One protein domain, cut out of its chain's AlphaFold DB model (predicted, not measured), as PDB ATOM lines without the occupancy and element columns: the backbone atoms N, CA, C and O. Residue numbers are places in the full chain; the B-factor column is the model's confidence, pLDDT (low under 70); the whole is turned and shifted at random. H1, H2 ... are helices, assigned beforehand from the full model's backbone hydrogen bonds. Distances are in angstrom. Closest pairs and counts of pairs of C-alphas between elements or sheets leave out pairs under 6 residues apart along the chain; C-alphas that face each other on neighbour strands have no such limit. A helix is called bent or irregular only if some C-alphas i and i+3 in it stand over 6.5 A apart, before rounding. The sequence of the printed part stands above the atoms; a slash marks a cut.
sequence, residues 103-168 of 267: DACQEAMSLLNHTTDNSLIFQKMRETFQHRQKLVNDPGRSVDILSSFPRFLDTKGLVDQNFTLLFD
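What this domain is: This is residues 103 to 168 of the 267 residues of the protein "uncharacterized protein LOC106584250" of Salmo salar (UniProt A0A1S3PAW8). A small compact cluster of short helices, in which H2 has the helix H1 on one side, as a helical hairpin, and H6 on another, while H3 and H4 make a V whose tip, residues 137 to 141, points away from H2. The short H5 sits at the turn between H4 and H6, and the length of the whole runs from the H1 to H2 link to the tip of the V. The printed part has 66 residues, with six named helices in the order H1 to H6 and no named strand, and its class is all helix. It is compact, with a radius of gyration of the C-alphas of 11.3 A, and its rounded outline spans 31 by 27 by 21 A.

Where its parts are: H1, residues 103 to 114, begins with C-alpha 103 at (-53.693, 0.473, 29.518) and is 17.4 A long from first to last C-alpha. H2 is residues 118 to 127, 14.1 A, and H3 is residues 129 to 136, 10.5 A. H4, residues 142 to 148, is irregular: C-alphas 143 and 146 are 7.6 A apart. H5 is residues 151 to 154. H6, residues 158 to 168, is 14.5 A long and ends with C-alpha 168 at (-36.060, 19.671, 19.763).

How they stand to each other: H1 and H2 touch as a helical hairpin, at a shallow tilt of 29 degrees, opposite ways; their closest C-alphas, of Ala 108 and Lys 124, are 6.1 A apart. H2 and H3 meet only through their link. H3 and H4 touch at a steep tilt of 49 degrees, opposite ways, closest at the C-alphas of Val 136 and Ser 142, 4.6 A. H1 and H3 are close but not clearly touching and about perpendicular, at 81 degrees, with the closest C-alphas, of Cys 105 and His 131, 7.8 A apart. H5 and H6 only just touch, only at the corner, with 3 pairs of C-alphas within 8 A, the closest being Phe 152 and Leu 158 at 6.2 A. H6 touches H2 at a steep tilt of 41 degrees, the same way, closest at the C-alphas of Phe 122 and Leu 158, 6.9 A. H6 is apart from H1 and from H4. The helix packing is mostly crossed, but only just: 1 of 3 touching pairs with a tilt is shallow. In H2, H3 and H6 every O i to N i+4 pair is within hydrogen-bond range; in H1 7 of 8 are, in H4 1 of 3 beside 3 of 4 O i to N i+3 pairs, and H5 is too short for such a pair.

The domain as a whole: The two C-alphas farthest apart, of Asp 117 and Pro 139, are 31.5 A apart. The printed part has no cut, and its five links between helices are tight. The mean pLDDT of the printed part is 89.2, and no printed residue is under 70.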
ATOM      1  N   ASP A 103     -53.816   0.842  28.106       89.12
ATOM      2  CA  ASP A 103     -53.693   0.473  29.518       89.12
ATOM      3  C   ASP A 103     -52.322   0.831  30.102       89.12
ATOM      4  O   ASP A 103     -52.239   1.321  31.226       89.12
ATOM      5  N   ALA A 104     -51.244   0.689  29.323       88.44
ATOM      6  CA  ALA A 104     -49.894   1.025  29.775       88.44
ATOM      7  C   ALA A 104     -49.729   2.536  30.019       88.44
ATOM      8  O   ALA A 104     -49.011   2.961  30.929       88.44
ATOM      9  N   CYS A 105     -50.413   3.365  29.225       90.00
ATOM     10  CA  CYS A 105     -50.467   4.809  29.445       90.00
ATOM     11  C   CYS A 105     -51.206   5.145  30.749       90.00
ATOM     12  O   CYS A 105     -50.714   5.942  31.550       90.00
ATOM     13  N   GLN A 106     -52.346   4.492  30.990       89.38
ATOM     14  CA  GLN A 106     -53.146   4.688  32.198       89.38
ATOM     15  C   GLN A 106     -52.398   4.237  33.461       89.38
ATOM     16  O   GLN A 106     -52.414   4.936  34.476       89.38
ATOM     17  N   GLU A 107     -51.691   3.110  33.394       92.06
ATOM     18  CA  GLU A 107     -50.844   2.615  34.481       92.06
ATOM     19  C   GLU A 107     -49.712   3.602  34.795       92.06
ATOM     20  O   GLU A 107     -49.491   3.951  35.955       92.06
ATOM     21  N   ALA A 108     -49.040   4.129  33.765       92.25
ATOM     22  CA  ALA A 108     -48.002   5.142  33.935       92.25
ATOM     23  C   ALA A 108     -48.536   6.428  34.589       92.25
ATOM     24  O   ALA A 108     -47.858   7.006  35.438       92.25
ATOM     25  N   MET A 109     -49.745   6.869  34.227       91.81
ATOM     26  CA  MET A 109     -50.400   8.019  34.860       91.81
ATOM     27  C   MET A 109     -50.758   7.747  36.325       91.81
ATOM     28  O   MET A 109     -50.507   8.592  37.179       91.81
ATOM     29  N   SER A 110     -51.271   6.553  36.635       92.94
ATOM     30  CA  SER A 110     -51.544   6.138  38.015       92.94
ATOM     31  C   SER A 110     -50.265   6.118  38.863       92.94
ATOM     32  O   SER A 110     -50.220   6.680  39.956       92.94
ATOM     33  N   LEU A 111     -49.177   5.566  38.317       92.69
ATOM     34  CA  LEU A 111     -47.866   5.551  38.963       92.69
ATOM     35  C   LEU A 111     -47.343   6.968  39.249       92.69
ATOM     36  O   LEU A 111     -46.804   7.219  40.331       92.69
ATOM     37  N   LEU A 112     -47.521   7.901  38.307       93.25
ATOM     38  CA  LEU A 112     -47.097   9.299  38.448       93.25
ATOM     39  C   LEU A 112     -47.762  10.017  39.632       93.25
ATOM     40  O   LEU A 112     -47.134  10.906  40.204       93.25
ATOM     41  N   ASN A 113     -48.966   9.611  40.047       90.06
ATOM     42  CA  ASN A 113     -49.652  10.196  41.205       90.06
ATOM     43  C   ASN A 113     -48.973   9.866  42.542       90.06
ATOM     44  O   ASN A 113     -49.113  10.616  43.508       90.06
ATOM     45  N   HIS A 114     -48.225   8.763  42.608       88.06
ATOM     46  CA  HIS A 114     -47.702   8.236  43.870       88.06
ATOM     47  C   HIS A 114     -46.176   8.192  43.933       88.06
ATOM     48  O   HIS A 114     -45.610   8.275  45.018       88.06
ATOM     49  N   THR A 115     -45.491   8.093  42.794       91.44
ATOM     50  CA  THR A 115     -44.028   7.994  42.776       91.44
ATOM     51  C   THR A 115     -43.346   9.305  43.175       91.44
ATOM     52  O   THR A 115     -43.811  10.383  42.805       91.44
ATOM     53  N   THR A 116     -42.229   9.206  43.895       90.25
ATOM     54  CA  THR A 116     -41.354  10.326  44.286       90.25
ATOM     55  C   THR A 116     -39.964  10.232  43.651       90.25
ATOM     56  O   THR A 116     -39.117  11.089  43.890       90.25
ATOM     57  N   ASP A 117     -39.698   9.186  42.862       94.19
ATOM     58  CA  ASP A 117     -38.421   9.022  42.168       94.19
ATOM     59  C   ASP A 117     -38.375   9.938  40.942       94.19
ATOM     60  O   ASP A 117     -39.048   9.695  39.941       94.19
ATOM     61  N   ASN A 118     -37.536  10.973  41.009       92.44
ATOM     62  CA  ASN A 118     -37.348  11.928  39.921       92.44
ATOM     63  C   ASN A 118     -36.980  11.249  38.595       92.44
ATOM     64  O   ASN A 118     -37.522  11.624  37.561       92.44
ATOM     65  N   SER A 119     -36.105  10.241  38.591       93.69
ATOM     66  CA  SER A 119     -35.713   9.574  37.342       93.69
ATOM     67  C   SER A 119     -36.925   8.916  36.679       93.69
ATOM     68  O   SER A 119     -37.208   9.128  35.493       93.69
ATOM     69  N   LEU A 120     -37.709   8.196  37.484       94.56
ATOM     70  CA  LEU A 120     -38.924   7.530  37.040       94.56
ATOM     71  C   LEU A 120     -40.014   8.528  36.626       94.56
ATOM     72  O   LEU A 120     -40.682   8.302  35.618       94.56
ATOM     73  N   ILE A 121     -40.158   9.653  37.338       95.25
ATOM     74  CA  ILE A 121     -41.073  10.744  36.971       95.25
ATOM     75  C   ILE A 121     -40.709  11.274  35.587       95.25
ATOM     76  O   ILE A 121     -41.556  11.284  34.697       95.25
ATOM     77  N   PHE A 122     -39.456  11.673  35.357       95.25
ATOM     78  CA  PHE A 122     -39.030  12.220  34.066       95.25
ATOM     79  C   PHE A 122     -39.230  11.216  32.924       95.25
ATOM     80  O   PHE A 122     -39.729  11.592  31.854       95.25
ATOM     81  N   GLN A 123     -38.910   9.941  33.162       94.69
ATOM     82  CA  GLN A 123     -39.126   8.860  32.206       94.69
ATOM     83  C   GLN A 123     -40.613   8.679  31.878       94.69
ATOM     84  O   GLN A 123     -40.999   8.773  30.711       94.69
ATOM     85  N   LYS A 124     -41.467   8.468  32.886       94.88
ATOM     86  CA  LYS A 124     -42.904   8.227  32.687       94.88
ATOM     87  C   LYS A 124     -43.611   9.446  32.116       94.88
ATOM     88  O   LYS A 124     -44.485   9.308  31.261       94.88
ATOM     89  N   MET A 125     -43.177  10.647  32.495       94.81
ATOM     90  CA  MET A 125     -43.611  11.880  31.854       94.81
ATOM     91  C   MET A 125     -43.254  11.843  30.367       94.81
ATOM     92  O   MET A 125     -44.135  12.045  29.539       94.81
ATOM     93  N   ARG A 126     -42.023  11.511  29.974       93.50
ATOM     94  CA  ARG A 126     -41.652  11.415  28.551       93.50
ATOM     95  C   ARG A 126     -42.490  10.386  27.792       93.50
ATOM     96  O   ARG A 126     -42.969  10.696  26.707       93.50
ATOM     97  N   GLU A 127     -42.704   9.209  28.369       94.19
ATOM     98  CA  GLU A 127     -43.471   8.095  27.784       94.19
ATOM     99  C   GLU A 127     -44.961   8.424  27.558       94.19
ATOM    100  O   GLU A 127     -45.592   7.871  26.662       94.19
ATOM    101  N   THR A 128     -45.518   9.369  28.320       94.12
ATOM    102  CA  THR A 128     -46.933   9.796  28.248       94.12
ATOM    103  C   THR A 128     -47.130  11.134  27.515       94.12
ATOM    104  O   THR A 128     -48.205  11.741  27.561       94.12
ATOM    105  N   PHE A 129     -46.101  11.630  26.822       92.44
ATOM    106  CA  PHE A 129     -46.107  12.941  26.170       92.44
ATOM    107  C   PHE A 129     -47.203  13.102  25.103       92.44
ATOM    108  O   PHE A 129     -47.899  14.117  25.094       92.44
ATOM    109  N   GLN A 130     -47.405  12.112  24.232       89.38
ATOM    110  CA  GLN A 130     -48.431  12.158  23.186       89.38
ATOM    111  C   GLN A 130     -49.846  12.191  23.767       89.38
ATOM    112  O   GLN A 130     -50.694  12.920  23.255       89.38
ATOM    113  N   HIS A 131     -50.099  11.438  24.843       90.06
ATOM    114  CA  HIS A 131     -51.377  11.480  25.551       90.06
ATOM    115  C   HIS A 131     -51.655  12.897  26.065       90.06
ATOM    116  O   HIS A 131     -52.704  13.471  25.777       90.06
ATOM    117  N   ARG A 132     -50.670  13.509  26.734       90.56
ATOM    118  CA  ARG A 132     -50.781  14.902  27.188       90.56
ATOM    119  C   ARG A 132     -50.984  15.888  26.054       90.56
ATOM    120  O   ARG A 132     -51.791  16.794  26.196       90.56
ATOM    121  N   GLN A 133     -50.284  15.727  24.934       87.81
ATOM    122  CA  GLN A 133     -50.475  16.604  23.780       87.81
ATOM    123  C   GLN A 133     -51.903  16.532  23.237       87.81
ATOM    124  O   GLN A 133     -52.494  17.560  22.917       87.81
ATOM    125  N   LYS A 134     -52.499  15.338  23.180       86.94
ATOM    126  CA  LYS A 134     -53.912  15.194  22.806       86.94
ATOM    127  C   LYS A 134     -54.826  15.907  23.808       86.94
ATOM    128  O   LYS A 134     -55.723  16.618  23.378       86.94
ATOM    129  N   LEU A 135     -54.547  15.783  25.108       87.81
ATOM    130  CA  LEU A 135     -55.328  16.421  26.173       87.81
ATOM    131  C   LEU A 135     -55.250  17.957  26.136       87.81
ATOM    132  O   LEU A 135     -56.267  18.627  26.259       87.81
ATOM    133  N   VAL A 136     -54.055  18.520  25.926       85.19
ATOM    134  CA  VAL A 136     -53.833  19.977  25.841       85.19
ATOM    135  C   VAL A 136     -54.544  20.588  24.632       85.19
ATOM    136  O   VAL A 136     -55.033  21.711  24.713       85.19
ATOM    137  N   ASN A 137     -54.622  19.852  23.522       82.50
ATOM    138  CA  ASN A 137     -55.306  20.308  22.312       82.50
ATOM    139  C   ASN A 137     -56.818  20.016  22.318       82.50
ATOM    140  O   ASN A 137     -57.494  20.370  21.352       82.50
ATOM    141  N   ASP A 138     -57.349  19.378  23.367       84.00
ATOM    142  CA  ASP A 138     -58.780  19.143  23.553       84.00
ATOM    143  C   ASP A 138     -59.390  20.295  24.378       84.00
ATOM    144  O   ASP A 138     -59.112  20.414  25.579       84.00
ATOM    145  N   PRO A 139     -60.243  21.151  23.779       77.19
ATOM    146  CA  PRO A 139     -60.825  22.298  24.473       77.19
ATOM    147  C   PRO A 139     -61.618  21.924  25.728       77.19
ATOM    148  O   PRO A 139     -61.660  22.715  26.666       77.19
ATOM    149  N   GLY A 140     -62.233  20.736  25.766       81.31
ATOM    150  CA  GLY A 140     -63.056  20.295  26.893       81.31
ATOM    151  C   GLY A 140     -62.262  19.675  28.038       81.31
ATOM    152  O   GLY A 140     -62.785  19.576  29.141       81.31
ATOM    153  N   ARG A 141     -61.016  19.256  27.789       80.38
ATOM    154  CA  ARG A 141     -60.195  18.510  28.760       80.38
ATOM    155  C   ARG A 141     -58.894  19.202  29.147       80.38
ATOM    156  O   ARG A 141     -58.256  18.811  30.121       80.38
ATOM    157  N   SER A 142     -58.492  20.237  28.412       78.19
ATOM    158  CA  SER A 142     -57.264  20.994  28.679       78.19
ATOM    159  C   SER A 142     -57.214  21.612  30.085       78.19
ATOM    160  O   SER A 142     -56.128  21.757  30.643       78.19
ATOM    161  N   VAL A 143     -58.371  21.916  30.686       78.94
ATOM    162  CA  VAL A 143     -58.486  22.442  32.059       78.94
ATOM    163  C   VAL A 143     -58.038  21.440  33.129       78.94
ATOM    164  O   VAL A 143     -57.533  21.846  34.172       78.94
ATOM    165  N   ASP A 144     -58.123  20.140  32.839       83.75
ATOM    166  CA  ASP A 144     -57.799  19.054  33.769       83.75
ATOM    167  C   ASP A 144     -56.349  18.558  33.620       83.75
ATOM    168  O   ASP A 144     -55.964  17.515  34.152       83.75
ATOM    169  N   ILE A 145     -55.494  19.269  32.875       87.19
ATOM    170  CA  ILE A 145     -54.122  18.806  32.611       87.19
ATOM    171  C   ILE A 145     -53.276  18.735  33.888       87.19
ATOM    172  O   ILE A 145     -52.521  17.781  34.066       87.19
ATOM    173  N   LEU A 146     -53.407  19.719  34.782       87.69
ATOM    174  CA  LEU A 146     -52.635  19.777  36.027       87.69
ATOM    175  C   LEU A 146     -53.191  18.826  37.092       87.69
ATOM    176  O   LEU A 146     -52.421  18.337  37.911       87.69
ATOM    177  N   SER A 147     -54.490  18.514  37.056       87.44
ATOM    178  CA  SER A 147     -55.072  17.473  37.910       87.44
ATOM    179  C   SER A 147     -54.693  16.071  37.422       87.44
ATOM    180  O   SER A 147     -54.412  15.197  38.236       87.44
ATOM    181  N   SER A 148     -54.605  15.867  36.104       88.31
ATOM    182  CA  SER A 148     -54.202  14.589  35.496       88.31
ATOM    183  C   SER A 148     -52.692  14.329  35.583       88.31
ATOM    184  O   SER A 148     -52.259  13.179  35.581       88.31
ATOM    185  N   PHE A 149     -51.879  15.389  35.628       91.06
ATOM    186  CA  PHE A 149     -50.417  15.328  35.718       91.06
ATOM    187  C   PHE A 149     -49.905  16.253  36.832       91.06
ATOM    188  O   PHE A 149     -49.248  17.264  36.548       91.06
ATOM    189  N   PRO A 150     -50.155  15.902  38.107       89.56
ATOM    190  CA  PRO A 150     -49.831  16.760  39.248       89.56
ATOM    191  C   PRO A 150     -48.331  17.025  39.388       89.56
ATOM    192  O   PRO A 150     -47.940  18.056  39.927       89.56
ATOM    193  N   ARG A 151     -47.474  16.158  38.826       91.50
ATOM    194  CA  ARG A 151     -46.015  16.323  38.879       91.50
ATOM    195  C   ARG A 151     -45.500  17.600  38.218       91.50
ATOM    196  O   ARG A 151     -44.407  18.050  38.541       91.50
ATOM    197  N   PHE A 152     -46.278  18.241  37.341       89.19
ATOM    198  CA  PHE A 152     -45.913  19.577  36.853       89.19
ATOM    199  C   PHE A 152     -45.830  20.620  37.966       89.19
ATOM    200  O   PHE A 152     -45.102  21.589  37.795       89.19
ATOM    201  N   LEU A 153     -46.560  20.446  39.069       86.31
ATOM    202  CA  LEU A 153     -46.647  21.428  40.149       86.31
ATOM    203  C   LEU A 153     -45.459  21.352  41.114       86.31
ATOM    204  O   LEU A 153     -45.080  22.367  41.691       86.31
ATOM    205  N   ASP A 154     -44.872  20.168  41.285       86.88
ATOM    206  CA  ASP A 154     -43.850  19.902  42.303       86.88
ATOM    207  C   ASP A 154     -42.469  19.544  41.724       86.88
ATOM    208  O   ASP A 154     -41.450  19.726  42.392       86.88
ATOM    209  N   THR A 155     -42.400  19.094  40.467       89.19
ATOM    210  CA  THR A 155     -41.168  18.596  39.854       89.19
ATOM    211  C   THR A 155     -40.621  19.597  38.842       89.19
ATOM    212  O   THR A 155     -41.137  19.785  37.734       89.19
ATOM    213  N   LYS A 156     -39.510  20.243  39.209       88.62
ATOM    214  CA  LYS A 156     -38.833  21.231  38.358       88.62
ATOM    215  C   LYS A 156     -38.287  20.584  37.087       88.62
ATOM    216  O   LYS A 156     -37.775  19.474  37.126       88.62
ATOM    217  N   GLY A 157     -38.345  21.308  35.969       89.25
ATOM    218  CA  GLY A 157     -37.769  20.878  34.688       89.25
ATOM    219  C   GLY A 157     -38.703  20.062  33.788       89.25
ATOM    220  O   GLY A 157     -38.394  19.877  32.615       89.25
ATOM    221  N   LEU A 158     -39.881  19.633  34.261       91.56
ATOM    222  CA  LEU A 158     -40.832  18.897  33.413       91.56
ATOM    223  C   LEU A 158     -41.428  19.750  32.286       91.56
ATOM    224  O   LEU A 158     -41.678  19.240  31.191       91.56
ATOM    225  N   VAL A 159     -41.634  21.047  32.534       89.31
ATOM    226  CA  VAL A 159     -42.081  21.999  31.503       89.31
ATOM    227  C   VAL A 159     -41.027  22.120  30.403       89.31
ATOM    228  O   VAL A 159     -41.359  21.994  29.226       89.31
ATOM    229  N   ASP A 160     -39.758  22.272  30.786       88.94
ATOM    230  CA  ASP A 160     -38.635  22.348  29.849       88.94
ATOM    231  C   ASP A 160     -38.435  21.033  29.075       88.94
ATOM    232  O   ASP A 160     -38.268  21.050  27.855       88.94
ATOM    233  N   GLN A 161     -38.584  19.875  29.737       91.81
ATOM    234  CA  GLN A 161     -38.588  18.575  29.060       91.81
ATOM    235  C   GLN A 161     -39.662  18.523  27.966       91.81
ATOM    236  O   GLN A 161     -39.375  18.126  26.838       91.81
ATOM    237  N   ASN A 162     -40.903  18.898  28.287       90.56
ATOM    238  CA  ASN A 162     -41.994  18.908  27.313       90.56
ATOM    239  C   ASN A 162     -41.740  19.903  26.174       90.56
ATOM    240  O   ASN A 162     -42.056  19.608  25.022       90.56
ATOM    241  N   PHE A 163     -41.185  21.072  26.487       88.75
ATOM    242  CA  PHE A 163     -40.844  22.082  25.496       88.75
ATOM    243  C   PHE A 163     -39.754  21.572  24.543       88.75
ATOM    244  O   PHE A 163     -39.916  21.629  23.327       88.75
ATOM    245  N   THR A 164     -38.705  20.944  25.068       89.75
ATOM    246  CA  THR A 164     -37.655  20.296  24.271       89.75
ATOM    247  C   THR A 164     -38.187  19.120  23.450       89.75
ATOM    248  O   THR A 164     -37.775  18.930  22.311       89.75
ATOM    249  N   LEU A 165     -39.148  18.348  23.966       89.62
ATOM    250  CA  LEU A 165     -39.822  17.318  23.169       89.62
ATOM    251  C   LEU A 165     -40.613  17.924  22.003       89.62
ATOM    252  O   LEU A 165     -40.639  17.338  20.929       89.62
ATOM    253  N   LEU A 166     -41.237  19.090  22.192       88.12
ATOM    254  CA  LEU A 166     -42.014  19.771  21.153       88.12
ATOM    255  C   LEU A 166     -41.171  20.415  20.056       88.12
ATOM    256  O   LEU A 166     -41.616  20.474  18.909       88.12
ATOM    257  N   PHE A 167     -40.026  20.969  20.439       84.50
ATOM    258  CA  PHE A 167     -39.240  21.862  19.598       84.50
ATOM    259  C   PHE A 167     -37.833  21.356  19.331       84.50
ATOM    260  O   PHE A 167     -37.095  22.114  18.743       84.50
ATOM    261  N   ASP A 168     -37.453  20.145  19.744       84.88
ATOM    262  CA  ASP A 168     -36.060  19.671  19.763       84.88
ATOM    263  C   ASP A 168     -35.115  20.529  20.636       84.88
ATOM    264  O   ASP A 168     -35.439  21.641  21.050       84.88
TER     265      ASP A 168